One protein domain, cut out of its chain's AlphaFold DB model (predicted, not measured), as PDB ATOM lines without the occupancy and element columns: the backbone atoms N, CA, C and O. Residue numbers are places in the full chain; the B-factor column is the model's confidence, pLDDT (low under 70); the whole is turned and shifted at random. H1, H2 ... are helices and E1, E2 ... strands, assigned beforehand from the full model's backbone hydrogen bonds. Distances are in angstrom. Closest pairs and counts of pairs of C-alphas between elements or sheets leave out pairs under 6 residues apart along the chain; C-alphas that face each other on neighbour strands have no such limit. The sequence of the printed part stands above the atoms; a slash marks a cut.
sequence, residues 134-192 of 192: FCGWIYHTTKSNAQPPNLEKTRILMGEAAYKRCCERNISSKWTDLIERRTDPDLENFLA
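What this domain is: This is residues 134 to 192 of the 192 residues of an uncharacterized protein of Enterococcus devriesei (UniProt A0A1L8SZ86). A short ribbon of two antiparallel strands, E1 and E2, has a helical hairpin, H1 and H2, packed on it mainly at E2, and the small helix H3 packs on H2 near the end of the printed part. The two strands are paired side by side although the helical hairpin comes between them in the chain, and both have their centres nearer to the mean of the C-alphas than any helix. The printed part has 59 residues, with three named helices and two named strands in the order E1, H1, H2, E2, H3; the sheet has the order E1, E2 and is antiparallel. The class is mixed, helices and strands, with 26 residues in helices and 12 in strands. The whole is compact, with a radius of gyration of the C-alphas of 11.0 A and spans of 31 by 23 by 19 A.

Where its parts are: Strand E1 is residues 134 to 139, 14.9 A from first to last C-alpha, and begins at C-alpha 134 at (114.665, 87.419, 105.968). After a short link of 8 residues comes helix H1, residues 148 to 158, the longest helix, which measures 14.8 A and begins at C-alpha 148 at (99.223, 95.766, 105.839). One residue, Gly 159, makes the tight link to helix H2, residues 160 to 169, 14.2 A long. Asn 170 makes the next tight link, to strand E2, residues 171 to 176, 16.6 A long. A short link of 10 residues, in which residues 179 to 181 are helix without a name, leads to helix H3, residues 187 to 191, 5.8 A long, which ends at C-alpha 191 at (109.604, 88.470, 120.920).

How they stand to each other: E1 and E2 are antiparallel neighbours, with 151 degrees between their directions. The C-alphas of Phe 134 and Trp 175 face each other at 4.6 A, and those of Tyr 139 and Ile 171 at 4.8 A. Across this pair, N 135 and O 174 are within hydrogen-bond range at 2.9 A, and so are N 138 and O 172 at 2.8 A. H1 has 6 pairs of C-alphas within 8 A of E2, the closest being those of Thr 154 and Ser 173, 6.3 A apart. H1 and H2 form a helical hairpin: they touch, and run opposite ways at a steep tilt of 41 degrees. Their closest C-alphas are those of Arg 155 and Tyr 163, 4.8 A apart. Between H2 and E2 there are 3 pairs of C-alphas within 8 A, the closest those of Cys 166 and Ser 172 at 6.2 A. The closest C-alphas of H2 and E1 are those of Arg 169 and Tyr 139, 7.8 A apart. H3 touches H2, with the C-alphas of Leu 191 and Ala 162 the closest at 7.0 A. H3 is apart from H1 and from E1. In H1, H2 and H3 every O i to N i+4 pair is within hydrogen-bond range.

The domain as a whole: The two C-alphas farthest apart are those of Thr 142, in the link from E1 to H1, and Ile 179, in the link from E2 to H3, at 31.5 A. The first and last printed C-alphas, those of Phe 134 and Ala 192, are 18.9 A apart; Ala 192 is the chain's last residue. The printed part has no cut, and no link is long. The mean pLDDT of the printed part is 95.1, and no printed residue is under 70; the mean of H3 is 91.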
ATOM      1  N   PHE A 134     114.689  86.368 104.957       96.75
ATOM      2  CA  PHE A 134     114.665  87.419 105.968       96.75
ATOM      3  C   PHE A 134     116.033  88.119 106.024       96.75
ATOM      4  O   PHE A 134     117.067  87.454 105.949       96.75
ATOM      5  N   CYS A 135     116.052  89.450 106.139       96.88
ATOM      6  CA  CYS A 135     117.286  90.245 106.203       96.88
ATOM      7  C   CYS A 135     117.223  91.431 107.183       96.88
ATOM      8  O   CYS A 135     117.969  92.405 107.042       96.88
ATOM      9  N   GLY A 136     116.322  91.370 108.168       96.81
ATOM     10  CA  GLY A 136     116.300  92.292 109.303       96.81
ATOM     11  C   GLY A 136     114.934  92.902 109.602       96.81
ATOM     12  O   GLY A 136     113.917  92.547 109.014       96.81
ATOM     13  N   TRP A 137     114.933  93.854 110.528       96.56
ATOM     14  CA  TRP A 137     113.745  94.571 110.986       96.56
ATOM     15  C   TRP A 137     113.867  96.060 110.665       96.56
ATOM     16  O   TRP A 137     114.953  96.637 110.753       96.56
ATOM     17  N   ILE A 138     112.751  96.691 110.317       95.88
ATOM     18  CA  ILE A 138     112.647  98.138 110.139       95.88
ATOM     19  C   ILE A 138     111.772  98.678 111.263       95.88
ATOM     20  O   ILE A 138     110.572  98.425 111.295       95.88
ATOM     21  N   TYR A 139     112.383  99.430 112.174       95.62
ATOM     22  CA  TYR A 139     111.684 100.114 113.256       95.62
ATOM     23  C   TYR A 139     111.216 101.471 112.748       95.62
ATOM     24  O   TYR A 139     112.031 102.351 112.455       95.62
ATOM     25  N   HIS A 140     109.907 101.633 112.600       94.88
ATOM     26  CA  HIS A 140     109.357 102.873 112.086       94.88
ATOM     27  C   HIS A 140     109.253 103.932 113.189       94.88
ATOM     28  O   HIS A 140     108.957 103.652 114.348       94.88
ATOM     29  N   THR A 141     109.495 105.184 112.805       90.50
ATOM     30  CA  THR A 141     109.215 106.355 113.650       90.50
ATOM     31  C   THR A 141     107.817 106.893 113.341       90.50
ATOM     32  O   THR A 141     107.139 106.392 112.450       90.50
ATOM     33  N   THR A 142     107.399 107.979 113.993       84.81
ATOM     34  CA  THR A 142     106.085 108.623 113.787       84.81
ATOM     35  C   THR A 142     105.803 109.112 112.356       84.81
ATOM     36  O   THR A 142     104.700 109.570 112.078       84.81
ATOM     37  N   LYS A 143     106.776 109.033 111.439       87.75
ATOM     38  CA  LYS A 143     106.668 109.488 110.041       87.75
ATOM     39  C   LYS A 143     106.347 108.377 109.035       87.75
ATOM     40  O   LYS A 143     106.199 108.665 107.852       87.75
ATOM     41  N   SER A 144     106.285 107.122 109.467       91.75
ATOM     42  CA  SER A 144     106.016 105.972 108.595       91.75
ATOM     43  C   SER A 144     105.372 104.853 109.397       91.75
ATOM     44  O   SER A 144     105.573 104.795 110.605       91.75
ATOM     45  N   ASN A 145     104.664 103.940 108.737       93.38
ATOM     46  CA  ASN A 145     104.082 102.783 109.409       93.38
ATOM     47  C   ASN A 145     104.381 101.488 108.662       93.38
ATOM     48  O   ASN A 145     104.563 101.505 107.440       93.38
ATOM     49  N   ALA A 146     104.367 100.379 109.395       94.50
ATOM     50  CA  ALA A 146     104.297  99.055 108.804       94.50
ATOM     51  C   ALA A 146     103.031  98.941 107.946       94.50
ATOM     52  O   ALA A 146     101.943  99.350 108.359       94.50
ATOM     53  N   GLN A 147     103.185  98.444 106.721       95.88
ATOM     54  CA  GLN A 147     102.083  98.365 105.764       95.88
ATOM     55  C   GLN A 147     101.339  97.029 105.900       95.88
ATOM     56  O   GLN A 147     101.989  96.009 106.147       95.88
ATOM     57  N   PRO A 148     100.004  96.996 105.706       96.44
ATOM     58  CA  PRO A 148      99.223  95.766 105.839       96.44
ATOM     59  C   PRO A 148      99.744  94.573 105.014       96.44
ATOM     60  O   PRO A 148      99.829  93.487 105.581       96.44
ATOM     61  N   PRO A 149     100.172  94.730 103.742       96.44
ATOM     62  CA  PRO A 149     100.725  93.608 102.976       96.44
ATOM     63  C   PRO A 149     102.003  93.013 103.597       96.44
ATOM     64  O   PRO A 149     102.187  91.794 103.586       96.44
ATOM     65  N   ASN A 150     102.838  93.844 104.229       96.25
ATOM     66  CA  ASN A 150     104.098  93.404 104.833       96.25
ATOM     67  C   ASN A 150     103.842  92.705 106.166       96.25
ATOM     68  O   ASN A 150     104.499  91.723 106.517       96.25
ATOM     69  N   LEU A 151     102.868  93.217 106.917       97.44
ATOM     70  CA  LEU A 151     102.391  92.582 108.136       97.44
ATOM     71  C   LEU A 151     101.785  91.210 107.823       97.44
ATOM     72  O   LEU A 151     102.111  90.244 108.508       97.44
ATOM     73  N   GLU A 152     101.016  91.080 106.742       97.31
ATOM     74  CA  GLU A 152     100.496  89.781 106.305       97.31
ATOM     75  C   GLU A 152     101.622  88.823 105.898       97.31
ATOM     76  O   GLU A 152     101.646  87.667 106.322       97.31
ATOM     77  N   LYS A 153     102.636  89.311 105.172       97.12
ATOM     78  CA  LYS A 153     103.852  88.530 104.901       97.12
ATOM     79  C   LYS A 153     104.544  88.064 106.179       97.12
ATOM     80  O   LYS A 153     104.964  86.911 106.268       97.12
ATOM     81  N   THR A 154     104.630  88.936 107.181       97.62
ATOM     82  CA  THR A 154     105.179  88.594 108.498       97.62
ATOM     83  C   THR A 154     104.356  87.488 109.153       97.62
ATOM     84  O   THR A 154     104.928  86.498 109.605       97.62
ATOM     85  N   ARG A 155     103.023  87.608 109.149       97.81
ATOM     86  CA  ARG A 155     102.101  86.621 109.725       97.81
ATOM     87  C   ARG A 155     102.280  85.247 109.088       97.81
ATOM     88  O   ARG A 155     102.501  84.268 109.794       97.81
ATOM     89  N   ILE A 156     102.283  85.183 107.758       97.50
ATOM     90  CA  ILE A 156     102.408  83.925 107.017       97.50
ATOM     91  C   ILE A 156     103.791  83.281 107.202       97.50
ATOM     92  O   ILE A 156     103.897  82.077 107.444       97.50
ATOM     93  N   LEU A 157     104.873  84.058 107.084       96.81
ATOM     94  CA  LEU A 157     106.230  83.498 107.066       96.81
ATOM     95  C   LEU A 157     106.820  83.300 108.466       96.81
ATOM     96  O   LEU A 157     107.564  82.342 108.678       96.81
ATOM     97  N   MET A 158     106.486  84.169 109.420       96.06
ATOM     98  CA  MET A 158     107.085  84.206 110.763       96.06
ATOM     99  C   MET A 158     106.091  83.902 111.890       96.06
ATOM    100  O   MET A 158     106.516  83.728 113.027       96.06
ATOM    101  N   GLY A 159     104.797  83.783 111.581       97.12
ATOM    102  CA  GLY A 159     103.754  83.413 112.535       97.12
ATOM    103  C   GLY A 159     103.079  84.600 113.229       97.12
ATOM    104  O   GLY A 159     103.494  85.760 113.140       97.12
ATOM    105  N   GLU A 160     102.020  84.276 113.963       97.88
ATOM    106  CA  GLU A 160     101.100  85.198 114.628       97.88
ATOM    107  C   GLU A 160     101.794  86.073 115.678       97.88
ATOM    108  O   GLU A 160     101.512  87.264 115.792       97.88
ATOM    109  N   ALA A 161     102.732  85.504 116.441       97.38
ATOM    110  CA  ALA A 161     103.455  86.237 117.480       97.38
ATOM    111  C   ALA A 161     104.314  87.368 116.888       97.38
ATOM    112  O   ALA A 161     104.293  88.496 117.384       97.38
ATOM    113  N   ALA A 162     105.025  87.087 115.789       97.75
ATOM    114  CA  ALA A 162     105.825  88.085 115.089       97.75
ATOM    115  C   ALA A 162     104.942  89.173 114.461       97.75
ATOM    116  O   ALA A 162     105.264  90.356 114.572       97.75
ATOM    117  N   TYR A 163     103.810  88.783 113.865       98.12
ATOM    118  CA  TYR A 163     102.807  89.712 113.339       98.12
ATOM    119  C   TYR A 163     102.278  90.664 114.418       98.12
ATOM    120  O   TYR A 163     102.378  91.880 114.254       98.12
ATOM    121  N   LYS A 164     101.798  90.133 115.549       98.00
ATOM    122  CA  LYS A 164     101.270  90.939 116.664       98.00
ATOM    123  C   LYS A 164     102.300  91.939 117.167       98.00
ATOM    124  O   LYS A 164     102.001  93.127 117.266       98.00
ATOM    125  N   ARG A 165     103.543  91.498 117.366       97.50
ATOM    126  CA  ARG A 165     104.621  92.396 117.783       97.50
ATOM    127  C   ARG A 165     104.918  93.484 116.752       97.50
ATOM    128  O   ARG A 165     105.142  94.634 117.128       97.50
ATOM    129  N   CYS A 166     104.911  93.146 115.464       97.56
ATOM    130  CA  CYS A 166     105.097  94.122 114.393       97.56
ATOM    131  C   CYS A 166     103.985  95.178 114.376       97.56
ATOM    132  O   CYS A 166     104.287  96.367 114.254       97.56
ATOM    133  N   CYS A 167     102.732  94.768 114.580       96.88
ATOM    134  CA  CYS A 167     101.595  95.675 114.726       96.88
ATOM    135  C   CYS A 167     101.746  96.590 115.951       96.88
ATOM    136  O   CYS A 167     101.634  97.807 115.831       96.88
ATOM    137  N   GLU A 168     102.047  96.021 117.119       96.50
ATOM    138  CA  GLU A 168     102.163  96.755 118.389       96.50
ATOM    139  C   GLU A 168     103.307  97.774 118.395       96.50
ATOM    140  O   GLU A 168     103.194  98.851 118.981       96.50
ATOM    141  N   ARG A 169     104.434  97.423 117.771       95.94
ATOM    142  CA  ARG A 169     105.676  98.208 117.824       95.94
ATOM    143  C   ARG A 169     105.943  99.012 116.557       95.94
ATOM    144  O   ARG A 169     106.978  99.671 116.487       95.94
ATOM    145  N   ASN A 170     105.038  98.964 115.579       96.81
ATOM    146  CA  ASN A 170     105.208  99.589 114.272       96.81
ATOM    147  C   ASN A 170     106.527  99.157 113.595       96.81
ATOM    148  O   ASN A 170     107.395  99.975 113.281       96.81
ATOM    149  N   ILE A 171     106.703  97.845 113.426       97.38
ATOM    150  CA  ILE A 171     107.905  97.231 112.843       97.38
ATOM    151  C   ILE A 171     107.532  96.542 111.532       97.38
ATOM    152  O   ILE A 171     106.498  95.889 111.443       97.38
ATOM    153  N   SER A 172     108.396  96.644 110.525       97.00
ATOM    154  CA  SER A 172     108.306  95.829 109.312       97.00
ATOM    155  C   SER A 172     109.409  94.776 109.288       97.00
ATOM    156  O   SER A 172     110.584  95.098 109.474       97.00
ATOM    157  N   SER A 173     109.060  93.520 109.004       97.06
ATOM    158  CA  SER A 173     110.044  92.518 108.579       97.06
ATOM    159  C   SER A 173     110.648  92.917 107.233       97.06
ATOM    160  O   SER A 173     109.909  93.334 106.341       97.06
ATOM    161  N   LYS A 174     111.957  92.754 107.055       96.75
ATOM    162  CA  LYS A 174     112.648  93.019 105.794       96.75
ATOM    163  C   LYS A 174     113.013  91.708 105.110       96.75
ATOM    164  O   LYS A 174     113.561  90.802 105.740       96.75
ATOM    165  N   TRP A 175     112.751  91.645 103.809       96.94
ATOM    166  CA  TRP A 175     112.998  90.466 102.987       96.94
ATOM    167  C   TRP A 175     113.874  90.797 101.779       96.94
ATOM    168  O   TRP A 175     113.955  91.944 101.339       96.94
ATOM    169  N   THR A 176     114.546  89.780 101.251       96.62
ATOM    170  CA  THR A 176     115.425  89.849 100.081       96.62
ATOM    171  C   THR A 176     115.341  88.550  99.278       96.62
ATOM    172  O   THR A 176     115.045  87.485  99.816       96.62
ATOM    173  N   ASP A 177     115.577  88.646  97.979       96.31
ATOM    174  CA  ASP A 177     115.766  87.539  97.036       96.31
ATOM    175  C   ASP A 177     117.223  87.032  97.039       96.31
ATOM    176  O   ASP A 177     117.498  85.876  96.737       96.31
ATOM    177  N   LEU A 178     118.154  87.887  97.466       96.50
ATOM    178  CA  LEU A 178     119.583  87.593  97.584       96.50
ATOM    179  C   LEU A 178     119.942  86.772  98.839       96.50
ATOM    180  O   LEU A 178     119.852  87.274  99.964       96.50
ATOM    181  N   ILE A 179     120.396  85.528  98.655       95.12
ATOM    182  CA  ILE A 179     120.771  84.612  99.749       95.12
ATOM    183  C   ILE A 179     121.931  85.146 100.601       95.12
ATOM    184  O   ILE A 179     121.951  84.936 101.809       95.12
ATOM    185  N   GLU A 180     122.871  85.884 100.013       96.56
ATOM    186  CA  GLU A 180     124.031  86.457 100.703       96.56
ATOM    187  C   GLU A 180     123.662  87.580 101.682       96.56
ATOM    188  O   GLU A 180     124.453  87.937 102.552       96.56
ATOM    189  N   ARG A 181     122.449  88.131 101.558       95.94
ATOM    190  CA  ARG A 181     121.888  89.118 102.489       95.94
ATOM    191  C   ARG A 181     120.998  88.482 103.553       95.94
ATOM    192  O   ARG A 181     120.455  89.207 104.387       95.94
ATOM    193  N   ARG A 182     120.808  87.159 103.512       95.12
ATOM    194  CA  ARG A 182     119.995  86.441 104.490       95.12
ATOM    195  C   ARG A 182     120.606  86.586 105.878       95.12
ATOM    196  O   ARG A 182     121.790  86.342 106.085       95.12
ATOM    197  N   THR A 183     119.745  86.877 106.838       93.88
ATOM    198  CA  THR A 183     120.026  86.740 108.265       93.88
ATOM    199  C   THR A 183     119.032  85.756 108.858       93.88
ATOM    200  O   THR A 183     117.889  85.688 108.401       93.88
ATOM    201  N   ASP A 184     119.427  85.012 109.885       90.38
ATOM    202  CA  ASP A 184     118.463  84.211 110.634       90.38
ATOM    203  C   ASP A 184     117.750  85.108 111.658       90.38
ATOM    204  O   ASP A 184     118.410  85.863 112.378       90.38
ATOM    205  N   PRO A 185     116.406  85.106 111.694       88.69
ATOM    206  CA  PRO A 185     115.674  85.916 112.651       88.69
ATOM    207  C   PRO A 185     115.846  85.330 114.054       88.69
ATOM    208  O   PRO A 185     115.405  84.214 114.325       88.69
ATOM    209  N   ASP A 186     116.445  86.103 114.956       89.81
ATOM    210  CA  ASP A 186     116.430  85.819 116.392       89.81
ATOM    211  C   ASP A 186     115.032  86.134 116.942       89.81
ATOM    212  O   ASP A 186     114.765  87.225 117.451       89.81
ATOM    213  N   LEU A 187     114.097  85.205 116.721       90.38
ATOM    214  CA  LEU A 187     112.703  85.368 117.126       90.38
ATOM    215  C   LEU A 187     112.535  85.352 118.646       90.38
ATOM    216  O   LEU A 187     111.621  86.001 119.137       90.38
ATOM    217  N   GLU A 188     113.398  84.663 119.391       89.06
ATOM    218  CA  GLU A 188     113.324  84.644 120.855       89.06
ATOM    219  C   GLU A 188     113.582  86.038 121.424       89.06
ATOM    220  O   GLU A 188     112.733  86.587 122.125       89.06
ATOM    221  N   ASN A 189     114.700  86.660 121.044       91.44
ATOM    222  CA  ASN A 189     115.010  88.025 121.457       91.44
ATOM    223  C   ASN A 189     114.057  89.042 120.820       91.44
ATOM    224  O   ASN A 189     113.661  90.020 121.455       91.44
ATOM    225  N   PHE A 190     113.655  88.817 119.563       93.44
ATOM    226  CA  PHE A 190     112.682  89.691 118.928       93.44
ATOM    227  C   PHE A 190     111.371  89.690 119.692       93.44
ATOM    228  O   PHE A 190     110.789  90.755 119.753       93.44
ATOM    229  N   LEU A 191     110.904  88.571 120.252       92.88
ATOM    230  CA  LEU A 191     109.604  88.470 120.920       92.88
ATOM    231  C   LEU A 191     109.636  88.779 122.427       92.88
ATOM    232  O   LEU A 191     108.571  89.081 122.968       92.88
ATOM    233  N   ALA A 192     110.810  88.758 123.071       88.12
ATOM    234  CA  ALA A 192     111.015  89.146 124.475       88.12
ATOM    235  C   ALA A 192     110.604  90.601 124.768       88.12
ATOM    236  O   ALA A 192     110.028  90.852 125.846       88.12
TER     237      ALA A 192